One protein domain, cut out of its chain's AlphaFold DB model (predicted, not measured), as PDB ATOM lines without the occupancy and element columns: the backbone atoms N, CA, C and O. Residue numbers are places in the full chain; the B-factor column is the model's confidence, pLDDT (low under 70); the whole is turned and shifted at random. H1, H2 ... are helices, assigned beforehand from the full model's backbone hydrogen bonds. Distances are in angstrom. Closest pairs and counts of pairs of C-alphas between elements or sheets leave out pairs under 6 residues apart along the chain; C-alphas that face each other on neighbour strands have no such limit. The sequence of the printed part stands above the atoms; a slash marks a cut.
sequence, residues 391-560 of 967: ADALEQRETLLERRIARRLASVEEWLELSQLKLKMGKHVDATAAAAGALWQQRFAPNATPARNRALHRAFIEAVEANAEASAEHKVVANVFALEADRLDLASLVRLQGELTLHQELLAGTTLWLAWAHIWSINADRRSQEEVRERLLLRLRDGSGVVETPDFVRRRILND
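AT A GLANCE: This is residues 391 to 560 of the 967 residues of an uncharacterized protein of Bradymonadaceae bacterium (UniProt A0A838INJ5). Two three-helix groups, H2, H3 and H4, then H5, H6 and H7, join through H4 with H5 and H3 with H7 to form an up-and-down bundle, each helix running against the one before it. H1 packs on H2 at one end, with short H9 across H1's residues 402 to 406, and H8 packs on H7 at the other end; residues 446 to 451 stick out. The printed part has 170 residues with nine named helices, H1 to H9 in order, and no named strand: all helix. It is compact, with a radius of gyration of the C-alphas of 16.2 A, and spans 49 by 38 by 35 A.

HOW THE PARTS SIT: Begin with H1, residues 391 to 407, which touches H2, residues 412 to 424, closest at the C-alphas of Leu 401 and Leu 418, 6.3 A apart; this hairpin has a steep tilt, only just, of 35.1 degrees. H2 touches H3, residues 428 to 443, at Ser 419 and Ala 431, whose C-alphas are 4.3 A apart, opposite ways at a shallow tilt of 17 degrees, a hairpin. The next hairpin brings H4, residues 450 to 466, to H3: the closest C-alphas, of Thr 432 and Ala 463, are 5.2 A apart. H4 touches H5, residues 472 to 481, with its residues 457 to 464 alone, closest at the C-alphas of Ile 461 and Ala 478, 5.1 A. H5 touches H6, residues 490 to 503, at the C-alphas of Glu 473 and His 503, 5.5 A. H7, residues 509 to 523, touches H3 with residues 510 to 514 alone; the closest C-alphas, of Ala 436 and Thr 511, are 6.4 A apart, at a steep tilt of 58 degrees. H8, residues 526 to 541, touches H7 at a shallow tilt of 7 degrees, opposite ways, closest at the C-alphas of Gly 509 and Leu 536, 6.6 A. H9, residues 551 to 559, is apart from H8 but touches H1 about perpendicular, at 88 degrees, closest at the C-alphas of Ala 406 and Val 553, 6.1 A. Every O i to N i+4 pair is within hydrogen-bond range in H1, H2, H3, H5, H6, H7, H8 and H9; in H4 12 of 13 are.

IN THESE COORDINATES: Find C-alpha 391 at (150.543, 202.986, 149.988); from there H1 runs 24.3 A. H3 runs 22.9 A, H4 24.2 A and H8 22.7 A. H9 ends at C-alpha 559, (145.651, 221.126, 158.039).

THE WHOLE: The C-alphas farthest apart, of Asp 392 and Arg 527, are 50.3 A apart. The printed part has no cut, and no link is long. Look for pLDDT under 70 at 16 residues, among them 485 to 488 and 542 to 547; the mean of the printed part is 82.1.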
ATOM      1  N   ALA A 391     150.178 201.739 149.318       54.62
ATOM      2  CA  ALA A 391     150.543 202.986 149.988       54.62
ATOM      3  C   ALA A 391     149.320 203.852 150.346       54.62
ATOM      4  O   ALA A 391     149.160 204.199 151.515       54.62
ATOM      5  N   ASP A 392     148.418 204.112 149.394       66.50
ATOM      6  CA  ASP A 392     147.235 204.965 149.593       66.50
ATOM      7  C   ASP A 392     146.344 204.439 150.730       66.50
ATOM      8  O   ASP A 392     145.861 205.202 151.566       66.50
ATOM      9  N   ALA A 393     146.183 203.115 150.823       72.75
ATOM     10  CA  ALA A 393     145.412 202.474 151.888       72.75
ATOM     11  C   ALA A 393     146.061 202.631 153.280       72.75
ATOM     12  O   ALA A 393     145.354 202.714 154.287       72.75
ATOM     13  N   LEU A 394     147.397 202.687 153.358       77.25
ATOM     14  CA  LEU A 394     148.115 202.955 154.608       77.25
ATOM     15  C   LEU A 394     148.019 204.438 154.995       77.25
ATOM     16  O   LEU A 394     147.761 204.728 156.158       77.25
ATOM     17  N   GLU A 395     148.138 205.369 154.045       79.81
ATOM     18  CA  GLU A 395     148.003 206.816 154.296       79.81
ATOM     19  C   GLU A 395     146.573 207.227 154.685       79.81
ATOM     20  O   GLU A 395     146.374 208.044 155.592       79.81
ATOM     21  N   GLN A 396     145.556 206.609 154.075       79.19
ATOM     22  CA  GLN A 396     144.158 206.745 154.497       79.19
ATOM     23  C   GLN A 396     143.958 206.224 155.927       79.19
ATOM     24  O   GLN A 396     143.307 206.881 156.744       79.19
ATOM     25  N   ARG A 397     144.553 205.070 156.268       82.31
ATOM     26  CA  ARG A 397     144.465 204.500 157.619       82.31
ATOM     27  C   ARG A 397     145.205 205.344 158.659       82.31
ATOM     28  O   ARG A 397     144.682 205.511 159.760       82.31
ATOM     29  N   GLU A 398     146.356 205.920 158.310       88.19
ATOM     30  CA  GLU A 398     147.081 206.890 159.142       88.19
ATOM     31  C   GLU A 398     146.191 208.096 159.432       88.19
ATOM     32  O   GLU A 398     145.941 208.423 160.588       88.19
ATOM     33  N   THR A 399     145.631 208.690 158.376       83.62
ATOM     34  CA  THR A 399     144.752 209.858 158.454       83.62
ATOM     35  C   THR A 399     143.525 209.606 159.331       83.62
ATOM     36  O   THR A 399     143.189 210.452 160.159       83.62
ATOM     37  N   LEU A 400     142.883 208.436 159.227       82.44
ATOM     38  CA  LEU A 400     141.781 208.063 160.121       82.44
ATOM     39  C   LEU A 400     142.197 207.995 161.594       82.44
ATOM     40  O   LEU A 400     141.472 208.488 162.458       82.44
ATOM     41  N   LEU A 401     143.332 207.360 161.892       84.62
ATOM     42  CA  LEU A 401     143.808 207.198 163.266       84.62
ATOM     43  C   LEU A 401     144.237 208.542 163.865       84.62
ATOM     44  O   LEU A 401     143.854 208.851 164.990       84.62
ATOM     45  N   GLU A 402     144.938 209.381 163.099       88.12
ATOM     46  CA  GLU A 402     145.293 210.745 163.507       88.12
ATOM     47  C   GLU A 402     144.052 211.613 163.758       88.12
ATOM     48  O   GLU A 402     143.994 212.303 164.776       88.12
ATOM     49  N   ARG A 403     143.024 211.539 162.895       83.62
ATOM     50  CA  ARG A 403     141.727 212.206 163.125       83.62
ATOM     51  C   ARG A 403     141.074 211.735 164.425       83.62
ATOM     52  O   ARG A 403     140.643 212.564 165.217       83.62
ATOM     53  N   ARG A 404     141.011 210.421 164.679       83.25
ATOM     54  CA  ARG A 404     140.410 209.862 165.910       83.25
ATOM     55  C   ARG A 404     141.167 210.287 167.172       83.25
ATOM     56  O   ARG A 404     140.526 210.660 168.151       83.25
ATOM     57  N   ILE A 405     142.499 210.308 167.114       85.56
ATOM     58  CA  ILE A 405     143.378 210.793 168.189       85.56
ATOM     59  C   ILE A 405     143.198 212.292 168.447       85.56
ATOM     60  O   ILE A 405     143.140 212.696 169.603       85.56
ATOM     61  N   ALA A 406     143.061 213.116 167.406       82.94
ATOM     62  CA  ALA A 406     142.810 214.547 167.566       82.94
ATOM     63  C   ALA A 406     141.395 214.858 168.106       82.94
ATOM     64  O   ALA A 406     141.206 215.860 168.789       82.94
ATOM     65  N   ARG A 407     140.404 213.999 167.819       72.81
ATOM     66  CA  ARG A 407     138.992 214.160 168.227       72.81
ATOM     67  C   ARG A 407     138.705 213.839 169.692       72.81
ATOM     68  O   ARG A 407     137.830 214.461 170.291       72.81
ATOM     69  N   ARG A 408     139.297 212.768 170.229       68.00
ATOM     70  CA  ARG A 408     138.889 212.161 171.511       68.00
ATOM     71  C   ARG A 408     140.096 211.603 172.265       68.00
ATOM     72  O   ARG A 408     141.169 211.417 171.704       68.00
ATOM     73  N   LEU A 409     139.874 211.239 173.531       64.44
ATOM     74  CA  LEU A 409     140.721 210.290 174.259       64.44
ATOM     75  C   LEU A 409     140.789 208.958 173.493       64.44
ATOM     76  O   LEU A 409     139.977 208.059 173.718       64.44
ATOM     77  N   ALA A 410     141.739 208.855 172.570       74.00
ATOM     78  CA  ALA A 410     141.944 207.653 171.783       74.00
ATOM     79  C   ALA A 410     142.360 206.469 172.663       74.00
ATOM     80  O   ALA A 410     143.079 206.616 173.659       74.00
ATOM     81  N   SER A 411     141.893 205.284 172.287       83.44
ATOM     82  CA  SER A 411     142.147 204.047 173.007       83.44
ATOM     83  C   SER A 411     143.611 203.620 172.874       83.44
ATOM     84  O   SER A 411     144.335 204.010 171.957       83.44
ATOM     85  N   VAL A 412     144.056 202.767 173.797       85.56
ATOM     86  CA  VAL A 412     145.410 202.193 173.778       85.56
ATOM     87  C   VAL A 412     145.692 201.475 172.453       85.56
ATOM     88  O   VAL A 412     146.814 201.500 171.956       85.56
ATOM     89  N   GLU A 413     144.676 200.813 171.897       87.81
ATOM     90  CA  GLU A 413     144.737 200.108 170.621       87.81
ATOM     91  C   GLU A 413     144.955 201.072 169.444       87.81
ATOM     92  O   GLU A 413     145.797 200.786 168.601       87.81
ATOM     93  N   GLU A 414     144.271 202.220 169.410       88.69
ATOM     94  CA  GLU A 414     144.394 203.218 168.332       88.69
ATOM     95  C   GLU A 414     145.787 203.863 168.304       88.69
ATOM     96  O   GLU A 414     146.411 203.961 167.246       88.69
ATOM     97  N   TRP A 415     146.311 204.240 169.475       90.50
ATOM     98  CA  TRP A 415     147.672 204.767 169.612       90.50
ATOM     99  C   TRP A 415     148.742 203.739 169.213       90.50
ATOM    100  O   TRP A 415     149.712 204.079 168.530       90.50
ATOM    101  N   LEU A 416     148.561 202.472 169.603       89.69
ATOM    102  CA  LEU A 416     149.482 201.391 169.246       89.69
ATOM    103  C   LEU A 416     149.422 201.061 167.746       89.69
ATOM    104  O   LEU A 416     150.469 200.861 167.130       89.69
ATOM    105  N   GLU A 417     148.224 201.025 167.154       90.88
ATOM    106  CA  GLU A 417     148.042 200.823 165.713       90.88
ATOM    107  C   GLU A 417     148.744 201.937 164.925       90.88
ATOM    108  O   GLU A 417     149.508 201.640 164.005       90.88
ATOM    109  N   LEU A 418     148.573 203.202 165.332       91.62
ATOM    110  CA  LEU A 418     149.221 204.334 164.668       91.62
ATOM    111  C   LEU A 418     150.752 204.286 164.788       91.62
ATOM    112  O   LEU A 418     151.444 204.537 163.803       91.62
ATOM    113  N   SER A 419     151.290 203.922 165.955       92.12
ATOM    114  CA  SER A 419     152.738 203.757 166.150       92.12
ATOM    115  C   SER A 419     153.323 202.687 165.216       92.12
ATOM    116  O   SER A 419     154.284 202.950 164.491       92.12
ATOM    117  N   GLN A 420     152.687 201.512 165.134       90.81
ATOM    118  CA  GLN A 420     153.095 200.436 164.221       90.81
ATOM    119  C   GLN A 420     152.962 200.824 162.741       90.81
ATOM    120  O   GLN A 420     153.779 200.410 161.917       90.81
ATOM    121  N   LEU A 421     151.926 201.587 162.387       91.38
ATOM    122  CA  LEU A 421     151.702 202.068 161.025       91.38
ATOM    123  C   LEU A 421     152.793 203.068 160.614       91.38
ATOM    124  O   LEU A 421     153.457 202.871 159.599       91.38
ATOM    125  N   LYS A 422     153.050 204.079 161.449       91.00
ATOM    126  CA  LYS A 422     154.093 205.086 161.225       91.00
ATOM    127  C   LYS A 422     155.492 204.474 161.163       91.00
ATOM    128  O   LYS A 422     156.280 204.867 160.307       91.00
ATOM    129  N   LEU A 423     155.777 203.457 161.981       88.50
ATOM    130  CA  LEU A 423     157.035 202.707 161.925       88.50
ATOM    131  C   LEU A 423     157.205 201.966 160.586       88.50
ATOM    132  O   LEU A 423     158.277 202.037 159.987       88.50
ATOM    133  N   LYS A 424     156.145 201.333 160.056       87.81
ATOM    134  CA  LYS A 424     156.154 200.720 158.707       87.81
ATOM    135  C   LYS A 424     156.346 201.744 157.582       87.81
ATOM    136  O   LYS A 424     156.872 201.387 156.534       87.81
ATOM    137  N   MET A 425     155.921 202.988 157.794       86.00
ATOM    138  CA  MET A 425     156.048 204.098 156.840       86.00
ATOM    139  C   MET A 425     157.359 204.894 156.990       86.00
ATOM    140  O   MET A 425     157.533 205.900 156.308       86.00
ATOM    141  N   GLY A 426     158.274 204.493 157.883       85.00
ATOM    142  CA  GLY A 426     159.538 205.206 158.129       85.00
ATOM    143  C   GLY A 426     159.399 206.527 158.907       85.00
ATOM    144  O   GLY A 426     160.355 207.291 159.018       85.00
ATOM    145  N   LYS A 427     158.222 206.819 159.473       87.94
ATOM    146  CA  LYS A 427     157.935 208.039 160.251       87.94
ATOM    147  C   LYS A 427     158.335 207.845 161.720       87.94
ATOM    148  O   LYS A 427     157.492 207.842 162.616       87.94
ATOM    149  N   HIS A 428     159.626 207.620 161.966       86.81
ATOM    150  CA  HIS A 428     160.128 207.091 163.243       86.81
ATOM    151  C   HIS A 428     159.917 208.016 164.463       86.81
ATOM    152  O   HIS A 428     159.563 207.533 165.542       86.81
ATOM    153  N   VAL A 429     160.062 209.338 164.299       85.62
ATOM    154  CA  VAL A 429     159.784 210.325 165.365       85.62
ATOM    155  C   VAL A 429     158.306 210.275 165.772       85.62
ATOM    156  O   VAL A 429     157.990 210.033 166.938       85.62
ATOM    157  N   ASP A 430     157.392 210.386 164.800       88.62
ATOM    158  CA  ASP A 430     155.949 210.311 165.054       88.62
ATOM    159  C   ASP A 430     155.540 208.945 165.662       88.62
ATOM    160  O   ASP A 430     154.640 208.879 166.500       88.62
ATOM    161  N   ALA A 431     156.207 207.848 165.275       89.12
ATOM    162  CA  ALA A 431     155.968 206.514 165.833       89.12
ATOM    163  C   ALA A 431     156.357 206.414 167.320       89.12
ATOM    164  O   ALA A 431     155.634 205.776 168.091       89.12
ATOM    165  N   THR A 432     157.444 207.078 167.730       87.62
ATOM    166  CA  THR A 432     157.892 207.152 169.133       87.62
ATOM    167  C   THR A 432     156.872 207.907 169.987       87.62
ATOM    168  O   THR A 432     156.430 207.402 171.023       87.62
ATOM    169  N   ALA A 433     156.414 209.071 169.515       88.75
ATOM    170  CA  ALA A 433     155.375 209.852 170.187       88.75
ATOM    171  C   ALA A 433     154.046 209.076 170.297       88.75
ATOM    172  O   ALA A 433     153.405 209.071 171.351       88.75
ATOM    173  N   ALA A 434     153.658 208.337 169.251       90.06
ATOM    174  CA  ALA A 434     152.474 207.483 169.292       90.06
ATOM    175  C   ALA A 434     152.604 206.313 170.297       90.06
ATOM    176  O   ALA A 434     151.635 205.982 170.986       90.06
ATOM    177  N   ALA A 435     153.798 205.725 170.449       89.69
ATOM    178  CA  ALA A 435     154.055 204.688 171.454       89.69
ATOM    179  C   ALA A 435     153.981 205.240 172.892       89.69
ATOM    180  O   ALA A 435     153.422 204.583 173.775       89.69
ATOM    181  N   ALA A 436     154.481 206.460 173.123       88.81
ATOM    182  CA  ALA A 436     154.339 207.156 174.404       88.81
ATOM    183  C   ALA A 436     152.860 207.404 174.754       88.81
ATOM    184  O   ALA A 436     152.437 207.125 175.879       88.81
ATOM    185  N   GLY A 437     152.047 207.830 173.778       88.62
ATOM    186  CA  GLY A 437     150.596 207.971 173.932       88.62
ATOM    187  C   GLY A 437     149.903 206.657 174.320       88.62
ATOM    188  O   GLY A 437     149.116 206.628 175.270       88.62
ATOM    189  N   ALA A 438     150.257 205.541 173.671       89.56
ATOM    190  CA  ALA A 438     149.725 204.218 174.017       89.56
ATOM    191  C   ALA A 438     150.071 203.809 175.462       89.56
ATOM    192  O   ALA A 438     149.206 203.318 176.194       89.56
ATOM    193  N   LEU A 439     151.320 204.033 175.890       88.06
ATOM    194  CA  LEU A 439     151.772 203.773 177.261       88.06
ATOM    195  C   LEU A 439     151.029 204.627 178.289       88.06
ATOM    196  O   LEU A 439     150.583 204.103 179.314       88.06
ATOM    197  N   TRP A 440     150.852 205.916 177.988       88.19
ATOM    198  CA  TRP A 440     150.115 206.847 178.833       88.19
ATOM    199  C   TRP A 440     148.689 206.360 179.075       88.19
ATOM    200  O   TRP A 440     148.272 206.215 180.223       88.19
ATOM    201  N   GLN A 441     147.949 206.030 178.011       86.00
ATOM    202  CA  GLN A 441     146.579 205.527 178.135       86.00
ATOM    203  C   GLN A 441     146.514 204.168 178.848       86.00
ATOM    204  O   GLN A 441     145.637 203.952 179.685       86.00
ATOM    205  N   GLN A 442     147.463 203.264 178.589       84.56
ATOM    206  CA  GLN A 442     147.448 201.917 179.163       84.56
ATOM    207  C   GLN A 442     147.659 201.898 180.677       84.56
ATOM    208  O   GLN A 442     147.034 201.080 181.355       84.56
ATOM    209  N   ARG A 443     148.525 202.766 181.220       74.19
ATOM    210  CA  ARG A 443     148.834 202.794 182.661       74.19
ATOM    211  C   ARG A 443     147.587 203.017 183.526       74.19
ATOM    212  O   ARG A 443     147.500 202.454 184.612       74.19
ATOM    213  N   PHE A 444     146.630 203.790 183.017       70.12
ATOM    214  CA  PHE A 444     145.405 204.188 183.718       70.12
ATOM    215  C   PHE A 444     144.149 203.466 183.206       70.12
ATOM    216  O   PHE A 444     143.037 203.767 183.639       70.12
ATOM    217  N   ALA A 445     144.302 202.494 182.302       71.31
ATOM    218  CA  ALA A 445     143.194 201.668 181.847       71.31
ATOM    219  C   ALA A 445     142.707 200.737 182.981       71.31
ATOM    220  O   ALA A 445     143.532 200.128 183.663       71.31
ATOM    221  N   PRO A 446     141.388 200.510 183.146       61.72
ATOM    222  CA  PRO A 446     140.861 199.619 184.191       61.72
ATOM    223  C   PRO A 446     141.327 198.159 184.038       61.72
ATOM    224  O   PRO A 446     141.324 197.402 185.004       61.72
ATOM    225  N   ASN A 447     141.775 197.781 182.837       70.75
ATOM    226  CA  ASN A 447     142.332 196.467 182.505       70.75
ATOM    227  C   ASN A 447     143.873 196.501 182.378       70.75
ATOM    228  O   ASN A 447     144.455 195.769 181.569       70.75
ATOM    229  N   ALA A 448     144.552 197.384 183.119       74.38
ATOM    230  CA  ALA A 448     146.010 197.460 183.132       74.38
ATOM    231  C   ALA A 448     146.635 196.141 183.622       74.38
ATOM    232  O   ALA A 448     146.327 195.658 184.710       74.38
ATOM    233  N   THR A 449     147.535 195.546 182.829       78.00
ATOM    234  CA  THR A 449     148.267 194.329 183.221       78.00
ATOM    235  C   THR A 449     149.772 194.482 182.979       78.00
ATOM    236  O   THR A 449     150.168 195.030 181.945       78.00
ATOM    237  N   PRO A 450     150.644 193.930 183.850       77.75
ATOM    238  CA  PRO A 450     152.097 193.978 183.649       77.75
ATOM    239  C   PRO A 450     152.562 193.327 182.336       77.75
ATOM    240  O   PRO A 450     153.589 193.699 181.775       77.75
ATOM    241  N   ALA A 451     151.813 192.346 181.821       80.31
ATOM    242  CA  ALA A 451     152.088 191.732 180.523       80.31
ATOM    243  C   ALA A 451     151.866 192.719 179.363       80.31
ATOM    244  O   ALA A 451     152.719 192.816 178.480       80.31
ATOM    245  N   ARG A 452     150.765 193.484 179.392       81.56
ATOM    246  CA  ARG A 452     150.444 194.489 178.370       81.56
ATOM    247  C   ARG A 452     151.381 195.698 178.446       81.56
ATOM    248  O   ARG A 452     151.858 196.141 177.408       81.56
ATOM    249  N   ASN A 453     151.754 196.144 179.648       82.62
ATOM    250  CA  ASN A 453     152.752 197.207 179.821       82.62
ATOM    251  C   ASN A 453     154.114 196.795 179.222       82.62
ATOM    252  O   ASN A 453     154.679 197.540 178.430       82.62
ATOM    253  N   ARG A 454     154.589 195.563 179.474       84.00
ATOM    254  CA  ARG A 454     155.825 195.020 178.861       84.00
ATOM    255  C   ARG A 454     155.757 194.819 177.340       84.00
ATOM    256  O   ARG A 454     156.802 194.682 176.703       84.00
ATOM    257  N   ALA A 455     154.566 194.741 176.748       85.31
ATOM    258  CA  ALA A 455     154.410 194.734 175.293       85.31
ATOM    259  C   ALA A 455     154.534 196.155 174.716       85.31
ATOM    260  O   ALA A 455     155.214 196.350 173.715       85.31
ATOM    261  N   LEU A 456     153.952 197.153 175.388       86.81
ATOM    262  CA  LEU A 456     154.059 198.557 174.982       86.81
ATOM    263  C   LEU A 456     155.451 199.158 175.239       86.81
ATOM    264  O   LEU A 456     155.927 199.923 174.410       86.81
ATOM    265  N   HIS A 457     156.140 198.771 176.322       89.88
ATOM    266  CA  HIS A 457     157.552 199.125 176.542       89.88
ATOM    267  C   HIS A 457     158.419 198.663 175.364       89.88
ATOM    268  O   HIS A 457     159.224 199.438 174.861       89.88
ATOM    269  N   ARG A 458     158.202 197.435 174.867       88.69
ATOM    270  CA  ARG A 458     158.889 196.933 173.668       88.69
ATOM    271  C   ARG A 458     158.541 197.729 172.414       88.69
ATOM    272  O   ARG A 458     159.459 198.117 171.713       88.69
ATOM    273  N   ALA A 459     157.269 198.058 172.184       87.06
ATOM    274  CA  ALA A 459     156.883 198.897 171.046       87.06
ATOM    275  C   ALA A 459     157.544 200.295 171.082       87.06
ATOM    276  O   ALA A 459     157.935 200.816 170.042       87.06
ATOM    277  N   PHE A 460     157.713 200.886 172.272       90.69
ATOM    278  CA  PHE A 460     158.450 202.143 172.437       90.69
ATOM    279  C   PHE A 460     159.951 201.974 172.156       90.69
ATOM    280  O   PHE A 460     160.523 202.777 171.424       90.69
ATOM    281  N   ILE A 461     160.582 200.921 172.689       91.44
ATOM    282  CA  ILE A 461     161.999 200.606 172.433       91.44
ATOM    283  C   ILE A 461     162.233 200.389 170.931       91.44
ATOM    284  O   ILE A 461     163.099 201.041 170.361       91.44
ATOM    285  N   GLU A 462     161.414 199.565 170.272       90.06
ATOM    286  CA  GLU A 462     161.480 199.302 168.827       90.06
ATOM    287  C   GLU A 462     161.355 200.595 167.996       90.06
ATOM    288  O   GLU A 462     162.068 200.765 167.007       90.06
ATOM    289  N   ALA A 463     160.496 201.539 168.406       88.94
ATOM    290  CA  ALA A 463     160.359 202.836 167.742       88.94
ATOM    291  C   ALA A 463     161.586 203.750 167.928       88.94
ATOM    292  O   ALA A 463     161.999 204.407 166.970       88.94
ATOM    293  N   VAL A 464     162.192 203.762 169.121       89.62
ATOM    294  CA  VAL A 464     163.413 204.537 169.410       89.62
ATOM    295  C   VAL A 464     164.646 203.926 168.739       89.62
ATOM    296  O   VAL A 464     165.453 204.664 168.181       89.62
ATOM    297  N   GLU A 465     164.790 202.599 168.735       89.81
ATOM    298  CA  GLU A 465     165.907 201.896 168.085       89.81
ATOM    299  C   GLU A 465     165.855 202.003 166.554       89.81
ATOM    300  O   GLU A 465     166.896 202.137 165.910       89.81
ATOM    301  N   ALA A 466     164.654 202.004 165.961       86.50
ATOM    302  CA  ALA A 466     164.473 202.262 164.533       86.50
ATOM    303  C   ALA A 466     164.768 203.725 164.142       86.50
ATOM    304  O   ALA A 466     165.029 204.010 162.973       86.50
ATOM    305  N   ASN A 467     164.736 204.657 165.100       85.88
ATOM    306  CA  ASN A 467     164.996 206.070 164.865       85.88
ATOM    307  C   ASN A 467     166.490 206.406 165.036       85.88
ATOM    308  O   ASN A 467     166.955 206.725 166.133       85.88
ATOM    309  N   ALA A 468     167.247 206.408 163.935       79.31
ATOM    310  CA  ALA A 468     168.662 206.796 163.949       79.31
ATOM    311  C   ALA A 468     168.897 208.197 164.563       79.31
ATOM    312  O   ALA A 468     169.877 208.406 165.286       79.31
ATOM    313  N   GLU A 469     167.960 209.122 164.339       81.50
ATOM    314  CA  GLU A 469     167.987 210.511 164.812       81.50
ATOM    315  C   GLU A 469     167.321 210.703 166.189       81.50
ATOM    316  O   GLU A 469     167.188 211.835 166.647       81.50
ATOM    317  N   ALA A 470     166.931 209.627 166.893       81.00
ATOM    318  CA  ALA A 470     166.353 209.749 168.233       81.00
ATOM    319  C   ALA A 470     167.279 210.533 169.174       81.00
ATOM    320  O   ALA A 470     168.479 210.251 169.282       81.00
ATOM    321  N   SER A 471     166.703 211.494 169.883       84.88
ATOM    322  CA  SER A 471     167.419 212.332 170.835       84.88
ATOM    323  C   SER A 471     167.893 211.542 172.064       84.88
ATOM    324  O   SER A 471     167.485 210.400 172.312       84.88
ATOM    325  N   ALA A 472     168.830 212.127 172.816       85.94
ATOM    326  CA  ALA A 472     169.508 211.447 173.918       85.94
ATOM    327  C   ALA A 472     168.527 211.050 175.035       85.94
ATOM    328  O   ALA A 472     168.567 209.926 175.531       85.94
ATOM    329  N   GLU A 473     167.594 211.937 175.365       87.81
ATOM    330  CA  GLU A 473     166.569 211.738 176.381       87.81
ATOM    331  C   GLU A 473     165.607 210.587 176.032       87.81
ATOM    332  O   GLU A 473     165.328 209.745 176.886       87.81
ATOM    333  N   HIS A 474     165.195 210.446 174.766       88.25
ATOM    334  CA  HIS A 474     164.379 209.307 174.324       88.25
ATOM    335  C   HIS A 474     165.144 207.975 174.395       88.25
ATOM    336  O   HIS A 474     164.568 206.951 174.771       88.25
ATOM    337  N   LYS A 475     166.454 207.984 174.107       89.38
ATOM    338  CA  LYS A 475     167.336 206.812 174.264       89.38
ATOM    339  C   LYS A 475     167.496 206.407 175.737       89.38
ATOM    340  O   LYS A 475     167.436 205.218 176.044       89.38
ATOM    341  N   VAL A 476     167.607 207.367 176.660       90.88
ATOM    342  CA  VAL A 476     167.603 207.097 178.113       90.88
ATOM    343  C   VAL A 476     166.274 206.475 178.556       90.88
ATOM    344  O   VAL A 476     166.282 205.471 179.265       90.88
ATOM    345  N   VAL A 477     165.132 206.993 178.092       90.69
ATOM    346  CA  VAL A 477     163.807 206.422 178.407       90.69
ATOM    347  C   VAL A 477     163.649 204.994 177.862       90.69
ATOM    348  O   VAL A 477     163.152 204.122 178.576       90.69
ATOM    349  N   ALA A 478     164.130 204.709 176.647       90.94
ATOM    350  CA  ALA A 478     164.141 203.349 176.102       90.94
ATOM    351  C   ALA A 478     165.002 202.391 176.953       90.94
ATOM    352  O   ALA A 478     164.545 201.302 177.302       90.94
ATOM    353  N   ASN A 479     166.196 202.825 177.378       90.31
ATOM    354  CA  ASN A 479     167.055 202.053 178.285       90.31
ATOM    355  C   ASN A 479     166.390 201.794 179.649       90.31
ATOM    356  O   ASN A 479     166.537 200.707 180.207       90.31
ATOM    357  N   VAL A 480     165.635 202.762 180.181       89.69
ATOM    358  CA  VAL A 480     164.839 202.587 181.406       89.69
ATOM    359  C   VAL A 480     163.763 201.519 181.200       89.69
ATOM    360  O   VAL A 480     163.678 200.587 181.999       89.69
ATOM    361  N   PHE A 481     162.977 201.587 180.123       89.50
ATOM    362  CA  PHE A 481     161.939 200.587 179.835       89.50
ATOM    363  C   PHE A 481     162.486 199.183 179.528       89.50
ATOM    364  O   PHE A 481     161.761 198.203 179.713       89.50
ATOM    365  N   ALA A 482     163.753 199.070 179.115       87.88
ATOM    366  CA  ALA A 482     164.450 197.800 178.921       87.88
ATOM    367  C   ALA A 482     164.863 197.100 180.238       87.88
ATOM    368  O   ALA A 482     165.280 195.942 180.207       87.88
ATOM    369  N   LEU A 483     164.737 197.756 181.401       83.88
ATOM    370  CA  LEU A 483     165.017 197.139 182.702       83.88
ATOM    371  C   LEU A 483     163.988 196.047 183.048       83.88
ATOM    372  O   LEU A 483     162.818 196.335 183.317       83.88
ATOM    373  N   GLU A 484     164.446 194.793 183.111       73.38
ATOM    374  CA  GLU A 484     163.666 193.638 183.574       73.38
ATOM    375  C   GLU A 484     163.890 193.358 185.069       73.38
ATOM    376  O   GLU A 484     165.016 193.090 185.491       73.38
ATOM    377  N   ALA A 485     162.799 193.333 185.850       61.72
ATOM    378  CA  ALA A 485     162.786 193.105 187.305       61.72
ATOM    379  C   ALA A 485     163.655 191.918 187.778       61.72
ATOM    380  O   ALA A 485     164.346 192.021 188.787       61.72
ATOM    381  N   ASP A 486     163.665 190.814 187.024       55.03
ATOM    382  CA  ASP A 486     164.325 189.557 187.408       55.03
ATOM    383  C   ASP A 486     165.852 189.537 187.150       55.03
ATOM    384  O   ASP A 486     166.512 188.534 187.432       55.03
ATOM    385  N   ARG A 487     166.428 190.604 186.571       59.66
ATOM    386  CA  ARG A 487     167.845 190.665 186.138       59.66
ATOM    387  C   ARG A 487     168.575 191.962 186.504       59.66
ATOM    388  O   ARG A 487     169.642 192.240 185.959       59.66
ATOM    389  N   LEU A 488     168.014 192.761 187.407       66.88
ATOM    390  CA  LEU A 488     168.536 194.089 187.720       66.88
ATOM    391  C   LEU A 488     169.867 194.075 188.482       66.88
ATOM    392  O   LEU A 488     169.965 193.604 189.614       66.88
ATOM    393  N   ASP A 489     170.868 194.704 187.872       76.44
ATOM    394  CA  ASP A 489     172.039 195.234 188.561       76.44
ATOM    395  C   ASP A 489     171.708 196.614 189.160       76.44
ATOM    396  O   ASP A 489     171.231 197.520 188.468       76.44
ATOM    397  N   LEU A 490     171.997 196.780 190.452       75.25
ATOM    398  CA  LEU A 490     171.757 198.020 191.189       75.25
ATOM    399  C   LEU A 490     172.581 199.192 190.629       75.25
ATOM    400  O   LEU A 490     172.093 200.321 190.613       75.25
ATOM    401  N   ALA A 491     173.800 198.946 190.134       79.69
ATOM    402  CA  ALA A 491     174.630 200.002 189.553       79.69
ATOM    403  C   ALA A 491     174.036 200.528 188.235       79.69
ATOM    404  O   ALA A 491     174.021 201.736 188.002       79.69
ATOM    405  N   SER A 492     173.477 199.641 187.410       81.25
ATOM    406  CA  SER A 492     172.755 199.996 186.184       81.25
ATOM    407  C   SER A 492     171.486 200.811 186.466       81.25
ATOM    408  O   SER A 492     171.230 201.784 185.758       81.25
ATOM    409  N   LEU A 493     170.733 200.482 187.526       82.56
ATOM    410  CA  LEU A 493     169.575 201.275 187.959       82.56
ATOM    411  C   LEU A 493     169.983 202.690 188.394       82.56
ATOM    412  O   LEU A 493     169.413 203.665 187.908       82.56
ATOM    413  N   VAL A 494     170.990 202.809 189.267       82.94
ATOM    414  CA  VAL A 494     171.485 204.107 189.763       82.94
ATOM    415  C   VAL A 494     172.039 204.963 188.619       82.94
ATOM    416  O   VAL A 494     171.789 206.168 188.579       82.94
ATOM    417  N   ARG A 495     172.732 204.353 187.646       87.50
ATOM    418  CA  ARG A 495     173.215 205.061 186.452       87.50
ATOM    419  C   ARG A 495     172.058 205.635 185.631       87.50
ATOM    420  O   ARG A 495     172.078 206.821 185.322       87.50
ATOM    421  N   LEU A 496     171.034 204.829 185.341       87.25
ATOM    422  CA  LEU A 496     169.868 205.262 184.562       87.25
ATOM    423  C   LEU A 496     169.010 206.301 185.295       87.25
ATOM    424  O   LEU A 496     168.480 207.200 184.651       87.25
ATOM    425  N   GLN A 497     168.916 206.246 186.628       87.25
ATOM    426  CA  GLN A 497     168.312 207.324 187.422       87.25
ATOM    427  C   GLN A 497     169.089 208.642 187.281       87.25
ATOM    428  O   GLN A 497     168.478 209.697 187.112       87.25
ATOM    429  N   GLY A 498     170.425 208.592 187.316       85.50
ATOM    430  CA  GLY A 498     171.280 209.758 187.083       85.50
ATOM    431  C   GLY A 498     171.107 210.334 185.675       85.50
ATOM    432  O   GLY A 498     170.851 211.528 185.531       85.50
ATOM    433  N   GLU A 499     171.165 209.482 184.647       89.38
ATOM    434  CA  GLU A 499     170.921 209.860 183.247       89.38
ATOM    435  C   GLU A 499     169.525 210.490 183.066       89.38
ATOM    436  O   GLU A 499     169.406 211.575 182.502       89.38
ATOM    437  N   LEU A 500     168.463 209.878 183.610       90.19
ATOM    438  CA  LEU A 500     167.100 210.412 183.509       90.19
ATOM    439  C   LEU A 500     166.947 211.760 184.234       90.19
ATOM    440  O   LEU A 500     166.264 212.647 183.728       90.19
ATOM    441  N   THR A 501     167.621 211.945 185.372       87.19
ATOM    442  CA  THR A 501     167.622 213.217 186.120       87.19
ATOM    443  C   THR A 501     168.282 214.349 185.325       87.19
ATOM    444  O   THR A 501     167.801 215.478 185.373       87.19
ATOM    445  N   LEU A 502     169.341 214.067 184.554       86.88
ATOM    446  CA  LEU A 502     169.998 215.061 183.691       86.88
ATOM    447  C   LEU A 502     169.113 215.504 182.513       86.88
ATOM    448  O   LEU A 502     169.204 216.646 182.071       86.88
ATOM    449  N   HIS A 503     168.252 214.614 182.018       86.81
ATOM    450  CA  HIS A 503     167.430 214.837 180.825       86.81
ATOM    451  C   HIS A 503     165.963 215.217 181.111       86.81
ATOM    452  O   HIS A 503     165.215 215.518 180.183       86.81
ATOM    453  N   GLN A 504     165.534 215.241 182.377       86.44
ATOM    454  CA  GLN A 504     164.123 215.391 182.766       86.44
ATOM    455  C   GLN A 504     163.430 216.683 182.295       86.44
ATOM    456  O   GLN A 504     162.218 216.681 182.074       86.44
ATOM    457  N   GLU A 505     164.167 217.783 182.119       83.00
ATOM    458  CA  GLU A 505     163.581 219.047 181.645       83.00
ATOM    459  C   GLU A 505     163.325 219.068 180.132       83.00
ATOM    460  O   GLU A 505     162.482 219.832 179.674       83.00
ATOM    461  N   LEU A 506     163.985 218.185 179.373       83.94
ATOM    462  CA  LEU A 506     163.780 218.013 177.928       83.94
ATOM    463  C   LEU A 506     162.635 217.044 177.599       83.94
ATOM    464  O   LEU A 506     162.187 216.987 176.461       83.94
ATOM    465  N   LEU A 507     162.168 216.262 178.576       84.56
ATOM    466  CA  LEU A 507     161.084 215.304 178.380       84.56
ATOM    467  C   LEU A 507     159.712 215.956 178.607       84.56
ATOM    468  O   LEU A 507     159.488 216.655 179.604       84.56
ATOM    469  N   ALA A 508     158.763 215.622 177.728       85.44
ATOM    470  CA  ALA A 508     157.338 215.822 177.968       85.44
ATOM    471  C   ALA A 508     156.923 215.161 179.296       85.44
ATOM    472  O   ALA A 508     157.340 214.041 179.610       85.44
ATOM    473  N   GLY A 509     156.074 215.831 180.080       86.75
ATOM    474  CA  GLY A 509     155.743 215.415 181.447       86.75
ATOM    475  C   GLY A 509     155.064 214.045 181.541       86.75
ATOM    476  O   GLY A 509     155.265 213.324 182.517       86.75
ATOM    477  N   THR A 510     154.329 213.645 180.501       87.50
ATOM    478  CA  THR A 510     153.747 212.302 180.359       87.50
ATOM    479  C   THR A 510     154.834 211.229 180.222       87.50
ATOM    480  O   THR A 510     154.835 210.253 180.974       87.50
ATOM    481  N   THR A 511     155.801 211.427 179.322       89.06
ATOM    482  CA  THR A 511     156.951 210.532 179.109       89.06
ATOM    483  C   THR A 511     157.856 210.476 180.341       89.06
ATOM    484  O   THR A 511     158.253 209.385 180.755       89.06
ATOM    485  N   LEU A 512     158.125 211.625 180.975       90.62
ATOM    486  CA  LEU A 512     158.909 211.705 182.208       90.62
ATOM    487  C   LEU A 512     158.262 210.898 183.342       90.62
ATOM    488  O   LEU A 512     158.939 210.097 183.989       90.62
ATOM    489  N   TRP A 513     156.951 211.068 183.557       90.25
ATOM    490  CA  TRP A 513     156.214 210.311 184.570       90.25
ATOM    491  C   TRP A 513     156.215 208.808 184.276       90.25
ATOM    492  O   TRP A 513     156.415 208.013 185.188       90.25
ATOM    493  N   LEU A 514     156.047 208.394 183.015       89.88
ATOM    494  CA  LEU A 514     156.093 206.977 182.632       89.88
ATOM    495  C   LEU A 514     157.464 206.339 182.900       89.88
ATOM    496  O   LEU A 514     157.517 205.248 183.469       89.88
ATOM    497  N   ALA A 515     158.554 207.013 182.523       90.81
ATOM    498  CA  ALA A 515     159.919 206.524 182.725       90.81
ATOM    499  C   ALA A 515     160.231 206.343 184.219       90.81
ATOM    500  O   ALA A 515     160.622 205.259 184.661       90.81
ATOM    501  N   TRP A 516     159.969 207.378 185.018       90.62
ATOM    502  CA  TRP A 516     160.151 207.315 186.462       90.62
ATOM    503  C   TRP A 516     159.221 206.304 187.139       90.62
ATOM    504  O   TRP A 516     159.657 205.566 188.018       90.62
ATOM    505  N   ALA A 517     157.968 206.180 186.703       87.38
ATOM    506  CA  ALA A 517     157.043 205.227 187.302       87.38
ATOM    507  C   ALA A 517     157.345 203.758 186.953       87.38
ATOM    508  O   ALA A 517     156.890 202.863 187.671       87.38
ATOM    509  N   HIS A 518     158.141 203.491 185.910       86.75
ATOM    510  CA  HIS A 518     158.771 202.182 185.706       86.75
ATOM    511  C   HIS A 518     159.899 201.946 186.723       86.75
ATOM    512  O   HIS A 518     159.911 200.901 187.375       86.75
ATOM    513  N   ILE A 519     160.764 202.941 186.963       87.12
ATOM    514  CA  ILE A 519     161.812 202.897 188.007       87.12
ATOM    515  C   ILE A 519     161.201 202.660 189.400       87.12
ATOM    516  O   ILE A 519     161.647 201.765 190.118       87.12
ATOM    517  N   TRP A 520     160.130 203.375 189.761       86.31
ATOM    518  CA  TRP A 520     159.426 203.186 191.037       86.31
ATOM    519  C   TRP A 520     158.749 201.818 191.157       86.31
ATOM    520  O   TRP A 520     158.661 201.279 192.258       86.31
ATOM    521  N   SER A 521     158.318 201.212 190.042       81.69
ATOM    522  CA  SER A 521     157.795 199.837 190.059       81.69
ATOM    523  C   SER A 521     158.869 198.786 190.378       81.69
ATOM    524  O   SER A 521     158.533 197.691 190.822       81.69
ATOM    525  N   ILE A 522     160.148 199.130 190.181       80.75
ATOM    526  CA  ILE A 522     161.314 198.283 190.453       80.75
ATOM    527  C   ILE A 522     161.847 198.489 191.877       80.75
ATOM    528  O   ILE A 522     162.111 197.514 192.575       80.75
ATOM    529  N   ASN A 523     162.040 199.741 192.307       81.88
ATOM    530  CA  ASN A 523     162.742 200.057 193.558       81.88
ATOM    531  C   ASN A 523     161.830 200.478 194.725       81.88
ATOM    532  O   ASN A 523     162.318 200.611 195.846       81.88
ATOM    533  N   ALA A 524     160.535 200.694 194.469       77.94
ATOM    534  CA  ALA A 524     159.554 201.220 195.422       77.94
ATOM    535  C   ALA A 524     159.960 202.547 196.107       77.94
ATOM    536  O   ALA A 524     159.480 202.853 197.204       77.94
ATOM    537  N   ASP A 525     160.815 203.353 195.468       77.75
ATOM    538  CA  ASP A 525     161.267 204.643 195.990       77.75
ATOM    539  C   ASP A 525     160.158 205.699 195.905       77.75
ATOM    540  O   ASP A 525     159.997 206.428 194.927       77.75
ATOM    541  N   ARG A 526     159.397 205.795 196.995       75.06
ATOM    542  CA  ARG A 526     158.337 206.791 197.164       75.06
ATOM    543  C   ARG A 526     158.863 208.219 197.260       75.06
ATOM    544  O   ARG A 526     158.094 209.143 197.032       75.06
ATOM    545  N   ARG A 527     160.136 208.427 197.612       68.88
ATOM    546  CA  ARG A 527     160.681 209.774 197.788       68.88
ATOM    547  C   ARG A 527     160.859 210.450 196.432       68.88
ATOM    548  O   ARG A 527     160.330 211.542 196.244       68.88
ATOM    549  N   SER A 528     161.525 209.791 195.481       78.94
ATOM    550  CA  SER A 528     161.621 210.335 194.120       78.94
ATOM    551  C   SER A 528     160.251 210.413 193.427       78.94
ATOM    552  O   SER A 528     160.055 211.302 192.601       78.94
ATOM    553  N   GLN A 529     159.275 209.576 193.817       81.62
ATOM    554  CA  GLN A 529     157.883 209.703 193.361       81.62
ATOM    555  C   GLN A 529     157.232 211.039 193.738       81.62
ATOM    556  O   GLN A 529     156.656 211.692 192.865       81.62
ATOM    557  N   GLU A 530     157.341 211.470 194.995       80.50
ATOM    558  CA  GLU A 530     156.819 212.779 195.409       80.50
ATOM    559  C   GLU A 530     157.629 213.935 194.793       80.50
ATOM    560  O   GLU A 530     157.039 214.857 194.233       80.50
ATOM    561  N   GLU A 531     158.968 213.855 194.787       82.12
ATOM    562  CA  GLU A 531     159.840 214.908 194.229       82.12
ATOM    563  C   GLU A 531     159.562 215.185 192.735       82.12
ATOM    564  O   GLU A 531     159.553 216.339 192.301       82.12
ATOM    565  N   VAL A 532     159.307 214.143 191.931       85.44
ATOM    566  CA  VAL A 532     158.943 214.294 190.511       85.44
ATOM    567  C   VAL A 532     157.487 214.751 190.347       85.44
ATOM    568  O   VAL A 532     157.210 215.538 189.438       85.44
ATOM    569  N   ARG A 533     156.558 214.325 191.221       84.62
ATOM    570  CA  ARG A 533     155.158 214.789 191.190       84.62
ATOM    571  C   ARG A 533     155.077 216.292 191.451       84.62
ATOM    572  O   ARG A 533     154.477 217.005 190.649       84.62
ATOM    573  N   GLU A 534     155.702 216.780 192.523       81.44
ATOM    574  CA  GLU A 534     155.731 218.209 192.862       81.44
ATOM    575  C   GLU A 534     156.381 219.036 191.744       81.44
ATOM    576  O   GLU A 534     155.824 220.053 191.332       81.44
ATOM    577  N   ARG A 535     157.507 218.573 191.175       83.56
ATOM    578  CA  ARG A 535     158.178 219.250 190.050       83.56
ATOM    579  C   ARG A 535     157.280 219.375 188.818       83.56
ATOM    580  O   ARG A 535     157.233 220.444 188.211       83.56
ATOM    581  N   LEU A 536     156.551 218.317 188.455       84.06
ATOM    582  CA  LEU A 536     155.603 218.364 187.340       84.06
ATOM    583  C   LEU A 536     154.431 219.312 187.627       84.06
ATOM    584  O   LEU A 536     154.069 220.094 186.753       84.06
ATOM    585  N   LEU A 537     153.878 219.300 188.844       80.12
ATOM    586  CA  LEU A 537     152.807 220.224 189.242       80.12
ATOM    587  C   LEU A 537     153.266 221.694 189.240       80.12
ATOM    588  O   LEU A 537     152.503 222.561 188.819       80.12
ATOM    589  N   LEU A 538     154.513 221.982 189.626       78.81
ATOM    590  CA  LEU A 538     155.104 223.322 189.514       78.81
ATOM    591  C   LEU A 538     155.281 223.747 188.049       78.81
ATOM    592  O   LEU A 538     154.820 224.823 187.673       78.81
ATOM    593  N   ARG A 539     155.842 222.882 187.190       79.25
ATOM    594  CA  ARG A 539     155.959 223.149 185.741       79.25
ATOM    595  C   ARG A 539     154.597 223.426 185.086       79.25
ATOM    596  O   ARG A 539     154.516 224.281 184.204       79.25
ATOM    597  N   LEU A 540     153.543 222.730 185.530       75.25
ATOM    598  CA  LEU A 540     152.153 222.914 185.083       75.25
ATOM    599  C   LEU A 540     151.530 224.225 185.587       75.25
ATOM    600  O   LEU A 540     150.644 224.770 184.937       75.25
ATOM    601  N   ARG A 541     151.987 224.749 186.728       71.38
ATOM    602  CA  ARG A 541     151.544 226.043 187.263       71.38
ATOM    603  C   ARG A 541     152.192 227.225 186.544       71.38
ATOM    604  O   ARG A 541     151.520 228.218 186.288       71.38
ATOM    605  N   ASP A 542     153.469 227.103 186.197       66.50
ATOM    606  CA  ASP A 542     154.238 228.165 185.537       66.50
ATOM    607  C   ASP A 542     153.885 228.339 184.042       66.50
ATOM    608  O   ASP A 542     154.490 229.160 183.353       66.50
ATOM    609  N   GLY A 543     152.922 227.569 183.514       58.69
ATOM    610  CA  GLY A 543     152.487 227.642 182.114       58.69
ATOM    611  C   GLY A 543     153.541 227.170 181.106       58.69
ATOM    612  O   GLY A 543     153.423 227.443 179.913       58.69
ATOM    613  N   SER A 544     154.586 226.474 181.569       50.94
ATOM    614  CA  SER A 544     155.544 225.822 180.673       50.94
ATOM    615  C   SER A 544     154.837 224.727 179.864       50.94
ATOM    616  O   SER A 544     153.880 224.125 180.347       50.94
ATOM    617  N   GLY A 545     155.295 224.450 178.639       56.50
ATOM    618  CA  GLY A 545     154.707 223.434 177.751       56.50
ATOM    619  C   GLY A 545     154.945 221.995 178.227       56.50
ATOM    620  O   GLY A 545     155.626 221.227 177.559       56.50
ATOM    621  N   VAL A 546     154.431 221.630 179.408       58.09
ATOM    622  CA  VAL A 546     154.652 220.322 180.055       58.09
ATOM    623  C   VAL A 546     154.057 219.181 179.241       58.09
ATOM    624  O   VAL A 546     154.575 218.065 179.270       58.09
ATOM    625  N   VAL A 547     152.968 219.453 178.524       61.09
ATOM    626  CA  VAL A 547     152.341 218.496 177.620       61.09
ATOM    627  C   VAL A 547     152.674 218.885 176.193       61.09
ATOM    628  O   VAL A 547     152.122 219.824 175.628       61.09
ATOM    629  N   GLU A 548     153.611 218.143 175.621       70.38
ATOM    630  CA  GLU A 548     154.021 218.296 174.236       70.38
ATOM    631  C   GLU A 548     152.986 217.626 173.322       70.38
ATOM    632  O   GLU A 548     152.856 216.400 173.291       70.38
ATOM    633  N   THR A 549     152.217 218.432 172.585       78.88
ATOM    634  CA  THR A 549     151.342 217.931 171.515       78.88
ATOM    635  C   THR A 549     152.205 217.363 170.390       78.88
ATOM    636  O   THR A 549     152.976 218.127 169.805       78.88
ATOM    637  N   PRO A 550     152.069 216.072 170.023       84.81
ATOM    638  CA  PRO A 550     152.873 215.488 168.956       84.81
ATOM    639  C   PRO A 550     152.685 216.235 167.634       84.81
ATOM    640  O   PRO A 550     151.553 216.517 167.233       84.81
ATOM    641  N   ASP A 551     153.774 216.490 166.907       82.62
ATOM    642  CA  ASP A 551     153.734 217.303 165.684       82.62
ATOM    643  C   ASP A 551     152.811 216.748 164.598       82.62
ATOM    644  O   ASP A 551     152.288 217.508 163.787       82.62
ATOM    645  N   PHE A 552     152.578 215.435 164.546       85.19
ATOM    646  CA  PHE A 552     151.576 214.873 163.639       85.19
ATOM    647  C   PHE A 552     150.139 215.236 164.046       85.19
ATOM    648  O   PHE A 552     149.331 215.530 163.172       85.19
ATOM    649  N   VAL A 553     149.828 215.306 165.346       84.50
ATOM    650  CA  VAL A 553     148.521 215.772 165.842       84.50
ATOM    651  C   VAL A 553     148.367 217.266 165.582       84.50
ATOM    652  O   VAL A 553     147.341 217.678 165.048       84.50
ATOM    653  N   ARG A 554     149.401 218.072 165.861       81.75
ATOM    654  CA  ARG A 554     149.398 219.510 165.549       81.75
ATOM    655  C   ARG A 554     149.187 219.749 164.052       81.75
ATOM    656  O   ARG A 554     148.253 220.449 163.681       81.75
ATOM    657  N   ARG A 555     149.977 219.106 163.180       81.88
ATOM    658  CA  ARG A 555     149.796 219.171 161.714       81.88
ATOM    659  C   ARG A 555     148.404 218.705 161.282       81.88
ATOM    660  O   ARG A 555     147.826 219.320 160.392       81.88
ATOM    661  N   ARG A 556     147.850 217.661 161.906       85.38
ATOM    662  CA  ARG A 556     146.496 217.173 161.612       85.38
ATOM    663  C   ARG A 556     145.433 218.208 161.988       85.38
ATOM    664  O   ARG A 556     144.601 218.516 161.150       85.38
ATOM    665  N   ILE A 557     145.493 218.797 163.184       79.00
ATOM    666  CA  ILE A 557     144.561 219.852 163.625       79.00
ATOM    667  C   ILE A 557     144.656 221.104 162.742       79.00
ATOM    668  O   ILE A 557     143.625 221.687 162.412       79.00
ATOM    669  N   LEU A 558     145.870 221.504 162.349       75.88
ATOM    670  CA  LEU A 558     146.097 222.695 161.525       75.88
ATOM    671  C   LEU A 558     145.638 222.528 160.067       75.88
ATOM    672  O   LEU A 558     145.113 223.475 159.488       75.88
ATOM    673  N   ASN A 559     145.829 221.343 159.480       71.19
ATOM    674  CA  ASN A 559     145.651 221.126 158.039       71.19
ATOM    675  C   ASN A 559     144.362 220.375 157.658       71.19
ATOM    676  O   ASN A 559     144.024 220.333 156.478       71.19
ATOM    677  N   ASP A 560     143.668 219.739 158.608       70.38
ATOM    678  CA  ASP A 560     142.518 218.868 158.333       70.38
ATOM    679  C   ASP A 560     141.217 219.483 158.871       70.38
ATOM    680  O   ASP A 560     140.899 219.348 160.060       70.38
TER     681      ASP A 560